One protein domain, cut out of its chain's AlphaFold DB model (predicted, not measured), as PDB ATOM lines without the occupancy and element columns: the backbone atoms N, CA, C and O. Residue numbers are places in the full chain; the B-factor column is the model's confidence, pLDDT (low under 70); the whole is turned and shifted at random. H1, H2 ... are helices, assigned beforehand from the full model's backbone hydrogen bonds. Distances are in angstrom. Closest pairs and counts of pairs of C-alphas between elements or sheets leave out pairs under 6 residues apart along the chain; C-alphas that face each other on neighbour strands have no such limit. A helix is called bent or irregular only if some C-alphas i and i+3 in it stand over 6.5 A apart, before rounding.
ATOM      1  N   SER A 449     532.958 434.039 396.453       88.62
ATOM      2  CA  SER A 449     533.305 433.617 397.817       88.62
ATOM      3  C   SER A 449     534.399 432.545 397.836       88.62
ATOM      4  O   SER A 449     535.348 432.645 398.616       88.62
ATOM      5  N   GLY A 450     534.346 431.593 396.899       87.38
ATOM      6  CA  GLY A 450     535.387 430.578 396.709       87.38
ATOM      7  C   GLY A 450     536.735 431.140 396.237       87.38
ATOM      8  O   GLY A 450     537.766 430.528 396.490       87.38
ATOM      9  N   SER A 451     536.755 432.317 395.600       92.25
ATOM     10  CA  SER A 451     537.975 432.944 395.058       92.25
ATOM     11  C   SER A 451     538.569 434.013 395.980       92.25
ATOM     12  O   SER A 451     539.782 434.083 396.155       92.25
ATOM     13  N   LEU A 452     537.720 434.849 396.577       93.69
ATOM     14  CA  LEU A 452     538.077 436.056 397.334       93.69
ATOM     15  C   LEU A 452     537.808 435.932 398.845       93.69
ATOM     16  O   LEU A 452     538.105 436.857 399.602       93.69
ATOM     17  N   GLY A 453     537.240 434.813 399.303       91.00
ATOM     18  CA  GLY A 453     536.915 434.599 400.710       91.00
ATOM     19  C   GLY A 453     535.893 435.615 401.221       91.00
ATOM     20  O   GLY A 453     534.833 435.799 400.625       91.00
ATOM     21  N   VAL A 454     536.211 436.299 402.324       91.69
ATOM     22  CA  VAL A 454     535.324 437.287 402.965       91.69
ATOM     23  C   VAL A 454     535.003 438.475 402.055       91.69
ATOM     24  O   VAL A 454     533.940 439.072 402.186       91.69
ATOM     25  N   LEU A 455     535.893 438.806 401.111       92.56
ATOM     26  CA  LEU A 455     535.680 439.880 400.134       92.56
ATOM     27  C   LEU A 455     534.825 439.436 398.941       92.56
ATOM     28  O   LEU A 455     534.365 440.283 398.182       92.56
ATOM     29  N   GLY A 456     534.609 438.127 398.791       89.81
ATOM     30  CA  GLY A 456     533.783 437.526 397.747       89.81
ATOM     31  C   GLY A 456     532.378 437.136 398.200       89.81
ATOM     32  O   GLY A 456     531.632 436.578 397.404       89.81
ATOM     33  N   PHE A 457     532.029 437.375 399.470       84.75
ATOM     34  CA  PHE A 457     530.810 436.848 400.081       84.75
ATOM     35  C   PHE A 457     529.537 437.353 399.388       84.75
ATOM     36  O   PHE A 457     529.395 438.542 399.087       84.75
ATOM     37  N   ASN A 458     528.579 436.452 399.189       82.81
ATOM     38  CA  ASN A 458     527.276 436.779 398.631       82.81
ATOM     39  C   ASN A 458     526.261 436.999 399.759       82.81
ATOM     40  O   ASN A 458     526.091 436.150 400.629       82.81
ATOM     41  N   LEU A 459     525.576 438.147 399.736       74.94
ATOM     42  CA  LEU A 459     524.380 438.375 400.553       74.94
ATOM     43  C   LEU A 459     523.145 438.020 399.708       74.94
ATOM     44  O   LEU A 459     522.838 436.850 399.526       74.94
ATOM     45  N   VAL A 460     522.480 439.029 399.136       78.00
ATOM     46  CA  VAL A 460     521.477 438.860 398.060       78.00
ATOM     47  C   VAL A 460     522.143 438.920 396.678       78.00
ATOM     48  O   VAL A 460     521.671 438.328 395.715       78.00
ATOM     49  N   PHE A 461     523.268 439.628 396.595       80.25
ATOM     50  CA  PHE A 461     524.135 439.786 395.431       80.25
ATOM     51  C   PHE A 461     525.596 439.743 395.901       80.25
ATOM     52  O   PHE A 461     525.867 439.861 397.105       80.25
ATOM     53  N   SER A 462     526.540 439.599 394.969       85.31
ATOM     54  CA  SER A 462     527.964 439.636 395.306       85.31
ATOM     55  C   SER A 462     528.403 441.026 395.753       85.31
ATOM     56  O   SER A 462     528.109 442.023 395.092       85.31
ATOM     57  N   ILE A 463     529.136 441.104 396.867       90.31
ATOM     58  CA  ILE A 463     529.693 442.371 397.366       90.31
ATOM     59  C   ILE A 463     530.939 442.814 396.584       90.31
ATOM     60  O   ILE A 463     531.300 443.989 396.630       90.31
ATOM     61  N   THR A 464     531.580 441.905 395.844       93.50
ATOM     62  CA  THR A 464     532.844 442.154 395.129       93.50
ATOM     63  C   THR A 464     532.767 443.350 394.171       93.50
ATOM     64  O   THR A 464     533.601 444.253 394.293       93.50
ATOM     65  N   PRO A 465     531.765 443.451 393.268       93.88
ATOM     66  CA  PRO A 465     531.667 444.593 392.359       93.88
ATOM     67  C   PRO A 465     531.482 445.915 393.111       93.88
ATOM     68  O   PRO A 465     532.042 446.938 392.721       93.88
ATOM     69  N   ILE A 466     530.746 445.896 394.226       93.44
ATOM     70  CA  ILE A 466     530.513 447.080 395.061       93.44
ATOM     71  C   ILE A 466     531.815 447.533 395.715       93.44
ATOM     72  O   ILE A 466     532.112 448.724 395.700       93.44
ATOM     73  N   ILE A 467     532.618 446.605 396.241       94.94
ATOM     74  CA  ILE A 467     533.936 446.918 396.807       94.94
ATOM     75  C   ILE A 467     534.819 447.596 395.757       94.94
ATOM     76  O   ILE A 467     535.418 448.633 396.047       94.94
ATOM     77  N   ILE A 468     534.873 447.053 394.537       96.19
ATOM     78  CA  ILE A 468     535.681 447.610 393.443       96.19
ATOM     79  C   ILE A 468     535.195 449.022 393.079       96.19
ATOM     80  O   ILE A 468     535.999 449.954 393.027       96.19
ATOM     81  N   ILE A 469     533.883 449.210 392.904       96.75
ATOM     82  CA  ILE A 469     533.282 450.509 392.561       96.75
ATOM     83  C   ILE A 469     533.509 451.540 393.672       96.75
ATOM     84  O   ILE A 469     533.933 452.660 393.390       96.75
ATOM     85  N   LEU A 470     533.277 451.187 394.939       97.12
ATOM     86  CA  LEU A 470     533.492 452.100 396.064       97.12
ATOM     87  C   LEU A 470     534.970 452.465 396.225       97.12
ATOM     88  O   LEU A 470     535.280 453.618 396.521       97.12
ATOM     89  N   SER A 471     535.881 451.520 395.983       97.69
ATOM     90  CA  SER A 471     537.325 451.783 395.990       97.69
ATOM     91  C   SER A 471     537.722 452.756 394.883       97.69
ATOM     92  O   SER A 471     538.466 453.706 395.135       97.69
ATOM     93  N   PHE A 472     537.167 452.584 393.678       97.81
ATOM     94  CA  PHE A 472     537.342 453.535 392.585       97.81
ATOM     95  C   PHE A 472     536.802 454.922 392.948       97.81
ATOM     96  O   PHE A 472     537.523 455.906 392.802       97.81
ATOM     97  N   ILE A 473     535.576 455.008 393.473       97.81
ATOM     98  CA  ILE A 473     534.956 456.278 393.877       97.81
ATOM     99  C   ILE A 473     535.801 456.977 394.947       97.81
ATOM    100  O   ILE A 473     536.056 458.171 394.825       97.81
ATOM    101  N   ALA A 474     536.278 456.260 395.967       96.75
ATOM    102  CA  ALA A 474     537.107 456.840 397.021       96.75
ATOM    103  C   ALA A 474     538.414 457.435 396.467       96.75
ATOM    104  O   ALA A 474     538.763 458.575 396.784       96.75
ATOM    105  N   LEU A 475     539.109 456.699 395.595       96.69
ATOM    106  CA  LEU A 475     540.326 457.181 394.939       96.69
ATOM    107  C   LEU A 475     540.047 458.338 393.970       96.69
ATOM    108  O   LEU A 475     540.818 459.295 393.929       96.69
ATOM    109  N   ALA A 476     538.938 458.293 393.231       96.38
ATOM    110  CA  ALA A 476     538.526 459.359 392.323       96.38
ATOM    111  C   ALA A 476     538.170 460.645 393.083       96.38
ATOM    112  O   ALA A 476     538.602 461.725 392.689       96.38
ATOM    113  N   ILE A 477     537.453 460.546 394.208       95.25
ATOM    114  CA  ILE A 477     537.172 461.686 395.091       95.25
ATOM    115  C   ILE A 477     538.480 462.267 395.621       95.25
ATOM    116  O   ILE A 477     538.681 463.475 395.534       95.25
ATOM    117  N   LYS A 478     539.396 461.424 396.115       93.56
ATOM    118  CA  LYS A 478     540.721 461.857 396.581       93.56
ATOM    119  C   LYS A 478     541.499 462.585 395.483       93.56
ATOM    120  O   LYS A 478     542.107 463.621 395.740       93.56
ATOM    121  N   PHE A 479     541.474 462.059 394.261       94.62
ATOM    122  CA  PHE A 479     542.116 462.672 393.104       94.62
ATOM    123  C   PHE A 479     541.498 464.035 392.761       94.62
ATOM    124  O   PHE A 479     542.222 465.018 392.600       94.62
ATOM    125  N   MET A 480     540.167 464.119 392.712       92.88
ATOM    126  CA  MET A 480     539.441 465.356 392.416       92.88
ATOM    127  C   MET A 480     539.631 466.420 393.500       92.88
ATOM    128  O   MET A 480     539.864 467.582 393.172       92.88
ATOM    129  N   ASP A 481     539.594 466.036 394.777       90.06
ATOM    130  CA  ASP A 481     539.879 466.934 395.900       90.06
ATOM    131  C   ASP A 481     541.295 467.506 395.789       90.06
ATOM    132  O   ASP A 481     541.500 468.717 395.894       90.06
ATOM    133  N   TYR A 482     542.271 466.656 395.459       89.31
ATOM    134  CA  TYR A 482     543.641 467.101 395.253       89.31
ATOM    135  C   TYR A 482     543.778 468.068 394.064       89.31
ATOM    136  O   TYR A 482     544.492 469.068 394.160       89.31
ATOM    137  N   LEU A 483     543.078 467.813 392.953       88.50
ATOM    138  CA  LEU A 483     543.113 468.670 391.763       88.50
ATOM    139  C   LEU A 483     542.451 470.040 391.965       88.50
ATOM    140  O   LEU A 483     542.945 471.041 391.431       88.50
ATOM    141  N   LEU A 484     541.329 470.078 392.689       87.44
ATOM    142  CA  LEU A 484     540.487 471.268 392.823       87.44
ATOM    143  C   LEU A 484     540.816 472.098 394.068       87.44
ATOM    144  O   LEU A 484     540.865 473.324 393.977       87.44
ATOM    145  N   ASN A 485     541.064 471.449 395.207       82.62
ATOM    146  CA  ASN A 485     541.101 472.103 396.518       82.62
ATOM    147  C   ASN A 485     542.507 472.197 397.128       82.62
ATOM    148  O   ASN A 485     542.704 472.926 398.107       82.62
ATOM    149  N   SER A 486     543.506 471.488 396.585       79.19
ATOM    150  CA  SER A 486     544.869 471.567 397.118       79.19
ATOM    151  C   SER A 486     545.467 472.960 396.909       79.19
ATOM    152  O   SER A 486     545.586 473.446 395.783       79.19
ATOM    153  N   LYS A 487     545.930 473.575 398.008       71.56
ATOM    154  CA  LYS A 487     546.682 474.843 397.982       71.56
ATOM    155  C   LYS A 487     547.979 474.733 397.176       71.56
ATOM    156  O   LYS A 487     548.435 475.725 396.619       71.56
ATOM    157  N   GLU A 488     548.560 473.536 397.107       75.62
ATOM    158  CA  GLU A 488     549.772 473.250 396.347       75.62
ATOM    159  C   GLU A 488     549.488 472.133 395.338       75.62
ATOM    160  O   GLU A 488     549.432 470.942 395.665       75.62
ATOM    161  N   LYS A 489     549.295 472.520 394.077       79.44
ATOM    162  CA  LYS A 489     549.170 471.564 392.975       79.44
ATOM    163  C   LYS A 489     550.505 470.839 392.807       79.44
ATOM    164  O   LYS A 489     551.515 471.487 392.538       79.44
ATOM    165  N   ASN A 490     550.524 469.519 392.989       88.75
ATOM    166  CA  ASN A 490     551.730 468.687 392.923       88.75
ATOM    167  C   ASN A 490     551.455 467.475 392.033       88.75
ATOM    168  O   ASN A 490     550.693 466.580 392.392       88.75
ATOM    169  N   GLU A 491     552.109 467.461 390.883       91.12
ATOM    170  CA  GLU A 491     551.901 466.494 389.808       91.12
ATOM    171  C   GLU A 491     552.273 465.076 390.249       91.12
ATOM    172  O   GLU A 491     551.641 464.114 389.828       91.12
ATOM    173  N   LEU A 492     553.258 464.940 391.143       93.12
ATOM    174  CA  LEU A 492     553.731 463.641 391.620       93.12
ATOM    175  C   LEU A 492     552.714 462.994 392.566       93.12
ATOM    176  O   LEU A 492     552.505 461.788 392.498       93.12
ATOM    177  N   LYS A 493     552.050 463.786 393.422       92.50
ATOM    178  CA  LYS A 493     550.979 463.285 394.304       92.50
ATOM    179  C   LYS A 493     549.733 462.893 393.512       92.50
ATOM    180  O   LYS A 493     549.110 461.886 393.818       92.50
ATOM    181  N   GLU A 494     549.389 463.667 392.485       94.12
ATOM    182  CA  GLU A 494     548.307 463.321 391.556       94.12
ATOM    183  C   GLU A 494     548.589 461.992 390.854       94.12
ATOM    184  O   GLU A 494     547.735 461.108 390.825       94.12
ATOM    185  N   ALA A 495     549.808 461.840 390.333       95.19
ATOM    186  CA  ALA A 495     550.226 460.639 389.630       95.19
ATOM    187  C   ALA A 495     550.277 459.403 390.537       95.19
ATOM    188  O   ALA A 495     549.958 458.312 390.084       95.19
ATOM    189  N   ASP A 496     550.618 459.567 391.816       95.75
ATOM    190  CA  ASP A 496     550.588 458.487 392.806       95.75
ATOM    191  C   ASP A 496     549.161 457.961 393.063       95.75
ATOM    192  O   ASP A 496     548.939 456.755 393.163       95.75
ATOM    193  N   ILE A 497     548.161 458.850 393.087       96.00
ATOM    194  CA  ILE A 497     546.750 458.442 393.196       96.00
ATOM    195  C   ILE A 497     546.298 457.734 391.910       96.00
ATOM    196  O   ILE A 497     545.640 456.694 391.975       96.00
ATOM    197  N   LEU A 498     546.673 458.262 390.740       95.88
ATOM    198  CA  LEU A 498     546.373 457.626 389.454       95.88
ATOM    199  C   LEU A 498     547.042 456.260 389.308       95.88
ATOM    200  O   LEU A 498     546.432 455.351 388.752       95.88
ATOM    201  N   LEU A 499     548.253 456.092 389.843       97.44
ATOM    202  CA  LEU A 499     548.939 454.807 389.898       97.44
ATOM    203  C   LEU A 499     548.112 453.779 390.677       97.44
ATOM    204  O   LEU A 499     547.924 452.669 390.188       97.44
ATOM    205  N   ALA A 500     547.565 454.151 391.840       97.44
ATOM    206  CA  ALA A 500     546.686 453.267 392.607       97.44
ATOM    207  C   ALA A 500     545.416 452.892 391.824       97.44
ATOM    208  O   ALA A 500     545.029 451.725 391.810       97.44
ATOM    209  N   ILE A 501     544.798 453.848 391.121       97.00
ATOM    210  CA  ILE A 501     543.631 453.572 390.269       97.00
ATOM    211  C   ILE A 501     544.009 452.602 389.143       97.00
ATOM    212  O   ILE A 501     543.362 451.569 388.989       97.00
ATOM    213  N   ALA A 502     545.064 452.903 388.383       95.50
ATOM    214  CA  ALA A 502     545.467 452.145 387.201       95.50
ATOM    215  C   ALA A 502     545.971 450.731 387.531       95.50
ATOM    216  O   ALA A 502     545.685 449.794 386.791       95.50
ATOM    217  N   ALA A 503     546.688 450.562 388.646       96.00
ATOM    218  CA  ALA A 503     547.248 449.274 389.049       96.00
ATOM    219  C   ALA A 503     546.233 448.343 389.731       96.00
ATOM    220  O   ALA A 503     546.514 447.157 389.878       96.00
ATOM    221  N   LEU A 504     545.076 448.853 390.172       97.00
ATOM    222  CA  LEU A 504     544.113 448.062 390.943       97.00
ATOM    223  C   LEU A 504     542.764 447.915 390.237       97.00
ATOM    224  O   LEU A 504     542.274 446.797 390.096       97.00
ATOM    225  N   ILE A 505     542.161 449.017 389.782       95.94
ATOM    226  CA  ILE A 505     540.748 449.031 389.378       95.94
ATOM    227  C   ILE A 505     540.506 448.329 388.032       95.94
ATOM    228  O   ILE A 505     539.677 447.419 388.012       95.94
ATOM    229  N   PRO A 506     541.206 448.656 386.924       92.94
ATOM    230  CA  PRO A 506     540.985 447.970 385.648       92.94
ATOM    231  C   PRO A 506     541.282 446.470 385.731       92.94
ATOM    232  O   PRO A 506     540.553 445.656 385.171       92.94
ATOM    233  N   ILE A 507     542.327 446.106 386.478       91.06
ATOM    234  CA  ILE A 507     542.758 444.717 386.658       91.06
ATOM    235  C   ILE A 507     541.723 443.930 387.473       91.06
ATOM    236  O   ILE A 507     541.371 442.816 387.096       91.06
ATOM    237  N   ALA A 508     541.188 444.510 388.555       93.88
ATOM    238  CA  ALA A 508     540.098 443.892 389.311       93.88
ATOM    239  C   ALA A 508     538.821 443.759 388.463       93.88
ATOM    240  O   ALA A 508     538.185 442.708 388.465       93.88
ATOM    241  N   ALA A 509     538.471 444.799 387.700       92.69
ATOM    242  CA  ALA A 509     537.273 444.816 386.864       92.69
ATOM    243  C   ALA A 509     537.313 443.773 385.734       92.69
ATOM    244  O   ALA A 509     536.274 443.212 385.399       92.69
ATOM    245  N   ALA A 510     538.490 443.454 385.186       91.19
ATOM    246  CA  ALA A 510     538.630 442.386 384.194       91.19
ATOM    247  C   ALA A 510     538.157 441.019 384.734       91.19
ATOM    248  O   ALA A 510     537.540 440.244 384.000       91.19
ATOM    249  N   GLY A 511     538.375 440.746 386.028       91.69
ATOM    250  CA  GLY A 511     537.901 439.533 386.701       91.69
ATOM    251  C   GLY A 511     536.384 439.463 386.900       91.69
ATOM    252  O   GLY A 511     535.866 438.382 387.156       91.69
ATOM    253  N   LEU A 512     535.662 440.578 386.737       91.75
ATOM    254  CA  LEU A 512     534.194 440.593 386.711       91.75
ATOM    255  C   LEU A 512     533.625 440.190 385.344       91.75
ATOM    256  O   LEU A 512     532.434 439.913 385.242       91.75
ATOM    257  N   LEU A 513     534.456 440.189 384.296       89.62
ATOM    258  CA  LEU A 513     534.040 439.887 382.926       89.62
ATOM    259  C   LEU A 513     534.394 438.450 382.530       89.62
ATOM    260  O   LEU A 513     533.557 437.754 381.957       89.62
ATOM    261  N   LYS A 514     535.610 437.987 382.857       88.94
ATOM    262  CA  LYS A 514     536.138 436.684 382.416       88.94
ATOM    263  C   LYS A 514     536.755 435.897 383.567       88.94
ATOM    264  O   LYS A 514     537.523 436.461 384.352       88.94
ATOM    265  N   ALA A 515     536.492 434.590 383.624       89.25
ATOM    266  CA  ALA A 515     536.991 433.712 384.686       89.25
ATOM    267  C   ALA A 515     538.532 433.717 384.783       89.25
ATOM    268  O   ALA A 515     539.083 433.798 385.879       89.25
ATOM    269  N   LYS A 516     539.231 433.768 383.641       88.44
ATOM    270  CA  LYS A 516     540.699 433.848 383.541       88.44
ATOM    271  C   LYS A 516     541.317 434.971 384.376       88.44
ATOM    272  O   LYS A 516     542.414 434.818 384.902       88.44
ATOM    273  N   TYR A 517     540.631 436.107 384.520       91.19
ATOM    274  CA  TYR A 517     541.165 437.270 385.236       91.19
ATOM    275  C   TYR A 517     540.746 437.334 386.710       91.19
ATOM    276  O   TYR A 517     541.210 438.214 387.437       91.19
ATOM    277  N   VAL A 518     539.937 436.385 387.193       93.62
ATOM    278  CA  VAL A 518     539.555 436.286 388.615       93.62
ATOM    279  C   VAL A 518     540.788 436.127 389.506       93.62
ATOM    280  O   VAL A 518     540.834 436.683 390.603       93.62
ATOM    281  N   VAL A 519     541.828 435.448 389.013       92.44
ATOM    282  CA  VAL A 519     543.100 435.281 389.731       92.44
ATOM    283  C   VAL A 519     543.778 436.629 390.014       92.44
ATOM    284  O   VAL A 519     544.217 436.877 391.136       92.44
ATOM    285  N   PHE A 520     543.776 437.550 389.043       93.50
ATOM    286  CA  PHE A 520     544.319 438.903 389.207       93.50
ATOM    287  C   PHE A 520     543.430 439.764 390.101       93.50
ATOM    288  O   PHE A 520     543.937 440.513 390.939       93.50
ATOM    289  N   MET A 521     542.108 439.617 389.980       94.62
ATOM    290  CA  MET A 521     541.149 440.264 390.875       94.62
ATOM    291  C   MET A 521     541.367 439.848 392.337       94.62
ATOM    292  O   MET A 521     541.275 440.696 393.227       94.62
ATOM    293  N   GLY A 522     541.722 438.584 392.588       94.88
ATOM    294  CA  GLY A 522     542.110 438.080 393.907       94.88
ATOM    295  C   GLY A 522     543.296 438.812 394.538       94.88
ATOM    296  O   GLY A 522     543.364 438.933 395.757       94.88
ATOM    297  N   VAL A 523     544.207 439.351 393.727       96.25
ATOM    298  CA  VAL A 523     545.382 440.091 394.209       96.25
ATOM    299  C   VAL A 523     545.079 441.577 394.391       96.25
ATOM    300  O   VAL A 523     545.466 442.178 395.393       96.25
ATOM    301  N   THR A 524     544.371 442.188 393.440       97.31
ATOM    302  CA  THR A 524     544.148 443.639 393.427       97.31
ATOM    303  C   THR A 524     542.989 444.084 394.316       97.31
ATOM    304  O   THR A 524     543.065 445.160 394.910       97.31
ATOM    305  N   THR A 525     541.946 443.264 394.479       97.25
ATOM    306  CA  THR A 525     540.749 443.618 395.269       97.25
ATOM    307  C   THR A 525     541.048 443.823 396.756       97.25
ATOM    308  O   THR A 525     540.613 444.848 397.286       97.25
ATOM    309  N   PRO A 526     541.817 442.953 397.449       97.75
ATOM    310  CA  PRO A 526     542.189 443.197 398.844       97.75
ATOM    311  C   PRO A 526     542.924 444.527 399.037       97.75
ATOM    312  O   PRO A 526     542.676 445.242 400.005       97.75
ATOM    313  N   ILE A 527     543.796 444.897 398.097       98.44
ATOM    314  CA  ILE A 527     544.564 446.144 398.163       98.44
ATOM    315  C   ILE A 527     543.654 447.346 397.875       98.44
ATOM    316  O   ILE A 527     543.683 448.322 398.624       98.44
ATOM    317  N   ALA A 528     542.801 447.267 396.848       98.19
ATOM    318  CA  ALA A 528     541.823 448.308 396.517       98.19
ATOM    319  C   ALA A 528     540.870 448.585 397.691       98.19
ATOM    320  O   ALA A 528     540.677 449.738 398.079       98.19
ATOM    321  N   PHE A 529     540.366 447.521 398.322       97.94
ATOM    322  CA  PHE A 529     539.552 447.612 399.529       97.94
ATOM    323  C   PHE A 529     540.285 448.341 400.662       97.94
ATOM    324  O   PHE A 529     539.695 449.157 401.367       97.94
ATOM    325  N   MET A 530     541.590 448.120 400.819       98.12
ATOM    326  CA  MET A 530     542.372 448.800 401.853       98.12
ATOM    327  C   MET A 530     542.671 450.270 401.533       98.12
ATOM    328  O   MET A 530     542.775 451.068 402.465       98.12
ATOM    329  N   PHE A 531     542.712 450.669 400.257       97.94
ATOM    330  CA  PHE A 531     542.670 452.088 399.874       97.94
ATOM    331  C   PHE A 531     541.329 452.735 400.251       97.94
ATOM    332  O   PHE A 531     541.322 453.821 400.834       97.94
ATOM    333  N   LEU A 532     540.202 452.056 400.002       97.69
ATOM    334  CA  LEU A 532     538.879 452.514 400.444       97.69
ATOM    335  C   LEU A 532     538.842 452.713 401.966       97.69
ATOM    336  O   LEU A 532     538.492 453.793 402.442       97.69
ATOM    337  N   VAL A 533     539.250 451.699 402.733       97.56
ATOM    338  CA  VAL A 533     539.326 451.775 404.201       97.56
ATOM    339  C   VAL A 533     540.246 452.919 404.634       97.56
ATOM    340  O   VAL A 533     539.881 453.702 405.511       97.56
ATOM    341  N   GLY A 534     541.411 453.062 404.000       96.75
ATOM    342  CA  GLY A 534     542.361 454.135 404.277       96.75
ATOM    343  C   GLY A 534     541.751 455.528 404.125       96.75
ATOM    344  O   GLY A 534     541.910 456.361 405.020       96.75
ATOM    345  N   GLU A 535     540.988 455.783 403.061       95.62
ATOM    346  CA  GLU A 535     540.277 457.058 402.901       95.62
ATOM    347  C   GLU A 535     539.145 457.237 403.926       95.62
ATOM    348  O   GLU A 535     539.013 458.314 404.508       95.62
ATOM    349  N   LEU A 536     538.389 456.182 404.246       94.31
ATOM    350  CA  LEU A 536     537.330 456.247 405.263       94.31
ATOM    351  C   LEU A 536     537.869 456.536 406.675       94.31
ATOM    352  O   LEU A 536     537.203 457.202 407.469       94.31
ATOM    353  N   THR A 537     539.093 456.106 406.997       93.75
ATOM    354  CA  THR A 537     539.713 456.396 408.306       93.75
ATOM    355  C   THR A 537     540.090 457.868 408.504       93.75
ATOM    356  O   THR A 537     540.357 458.279 409.633       93.75
ATOM    357  N   LYS A 538     540.074 458.692 407.445       90.31
ATOM    358  CA  LYS A 538     540.337 460.141 407.532       90.31
ATOM    359  C   LYS A 538     539.124 460.952 407.999       90.31
ATOM    360  O   LYS A 538     539.247 462.152 408.254       90.31
ATOM    361  N   VAL A 539     537.951 460.328 408.124       88.50
ATOM    362  CA  VAL A 539     536.731 460.984 408.615       88.50
ATOM    363  C   VAL A 539     536.905 461.405 410.082       88.50
ATOM    364  O   VAL A 539     537.416 460.658 410.911       88.50
TER     365      VAL A 539
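What this domain is: This is residues 449 to 539 of the 876 residues of the protein "Oligosaccharyl transferase" of Candidatus Micrarchaeota archaeon (UniProt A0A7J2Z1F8). A long helical hairpin, H2 and H3 side by side, has a third long helix, H4, crossing slantwise over one of its faces. The short, irregular H1 packs on H4 near the hairpin's open end, while residues 484 to 489 stick out at the other end, where H2 turns into H3. The printed part has 91 residues with four named helices, in the order H1, H2, H3, H4, and no named strand; its class is all helix. It is only just compact, close to loose, with a radius of gyration of the C-alphas of 14.2 A, and it spans 45 by 27 by 15 A.

How they stand to each other: H1, residues 449 to 456, and H2, residues 464 to 485, only just touch, with 3 pairs of C-alphas within 8 A. The closest C-alphas are those of Gly 456 and Thr 464, 5.4 A apart. H2 forms a hairpin with H3, residues 491 to 510: they touch at a shallow tilt of 16 degrees, opposite ways, and the C-alphas of Phe 479 and Ile 497 come closest, at 6.3 A. H3 forms a second hairpin with H4, residues 515 to 536, at a steep tilt of 41 degrees, opposite ways; the closest C-alphas are those of Ala 508 and Met 521, 4.1 A apart. H4 has a kink of 45 degrees near residue 523. With residues 525 to 535 alone, H4 touches H2 at a steep tilt of 47 degrees, the same way; the C-alphas of Ser 471 and Leu 532 come closest, at 4.8 A. With residues 518 to 526 alone, H4 touches H1 at a shallow tilt of 6 degrees, the same way; the closest C-alphas are those of Leu 452 and Gly 522, 5.7 A apart. H1 and H3 are apart. In H2, every O i to N i+4 pair is within hydrogen-bond range; the counts are 14 of 16 in H3, 13 of 18 in H4 and 1 of 4 in H1, where 2 of 5 O i to N i+3 pairs are within range.

Where its parts are: H1 begins at C-alpha 449, (533.305, 433.617, 397.817), and is irregular, with C-alphas 451 and 454 9.4 A apart. H2 is 31.1 A long and ends at C-alpha 485, (541.101, 472.103, 396.518). H3 is 28.1 A long and irregular, with C-alphas 503 and 506 7.2 A apart. H4 is 30.5 A long and only just irregular, with C-alphas 516 and 519 6.8 A apart; it ends at C-alpha 536, (537.330, 456.247, 405.263).

The domain as a whole: The two C-alphas farthest apart are those of Gly 450 and Lys 487, 45.7 A, and the outline is only just elongated. The printed part has no cut. The link from H1 to H2 is short, and those from H2 to H3 and from H3 to H4 are tight. The mean pLDDT of the printed part is 92.2, and no printed residue is under 70.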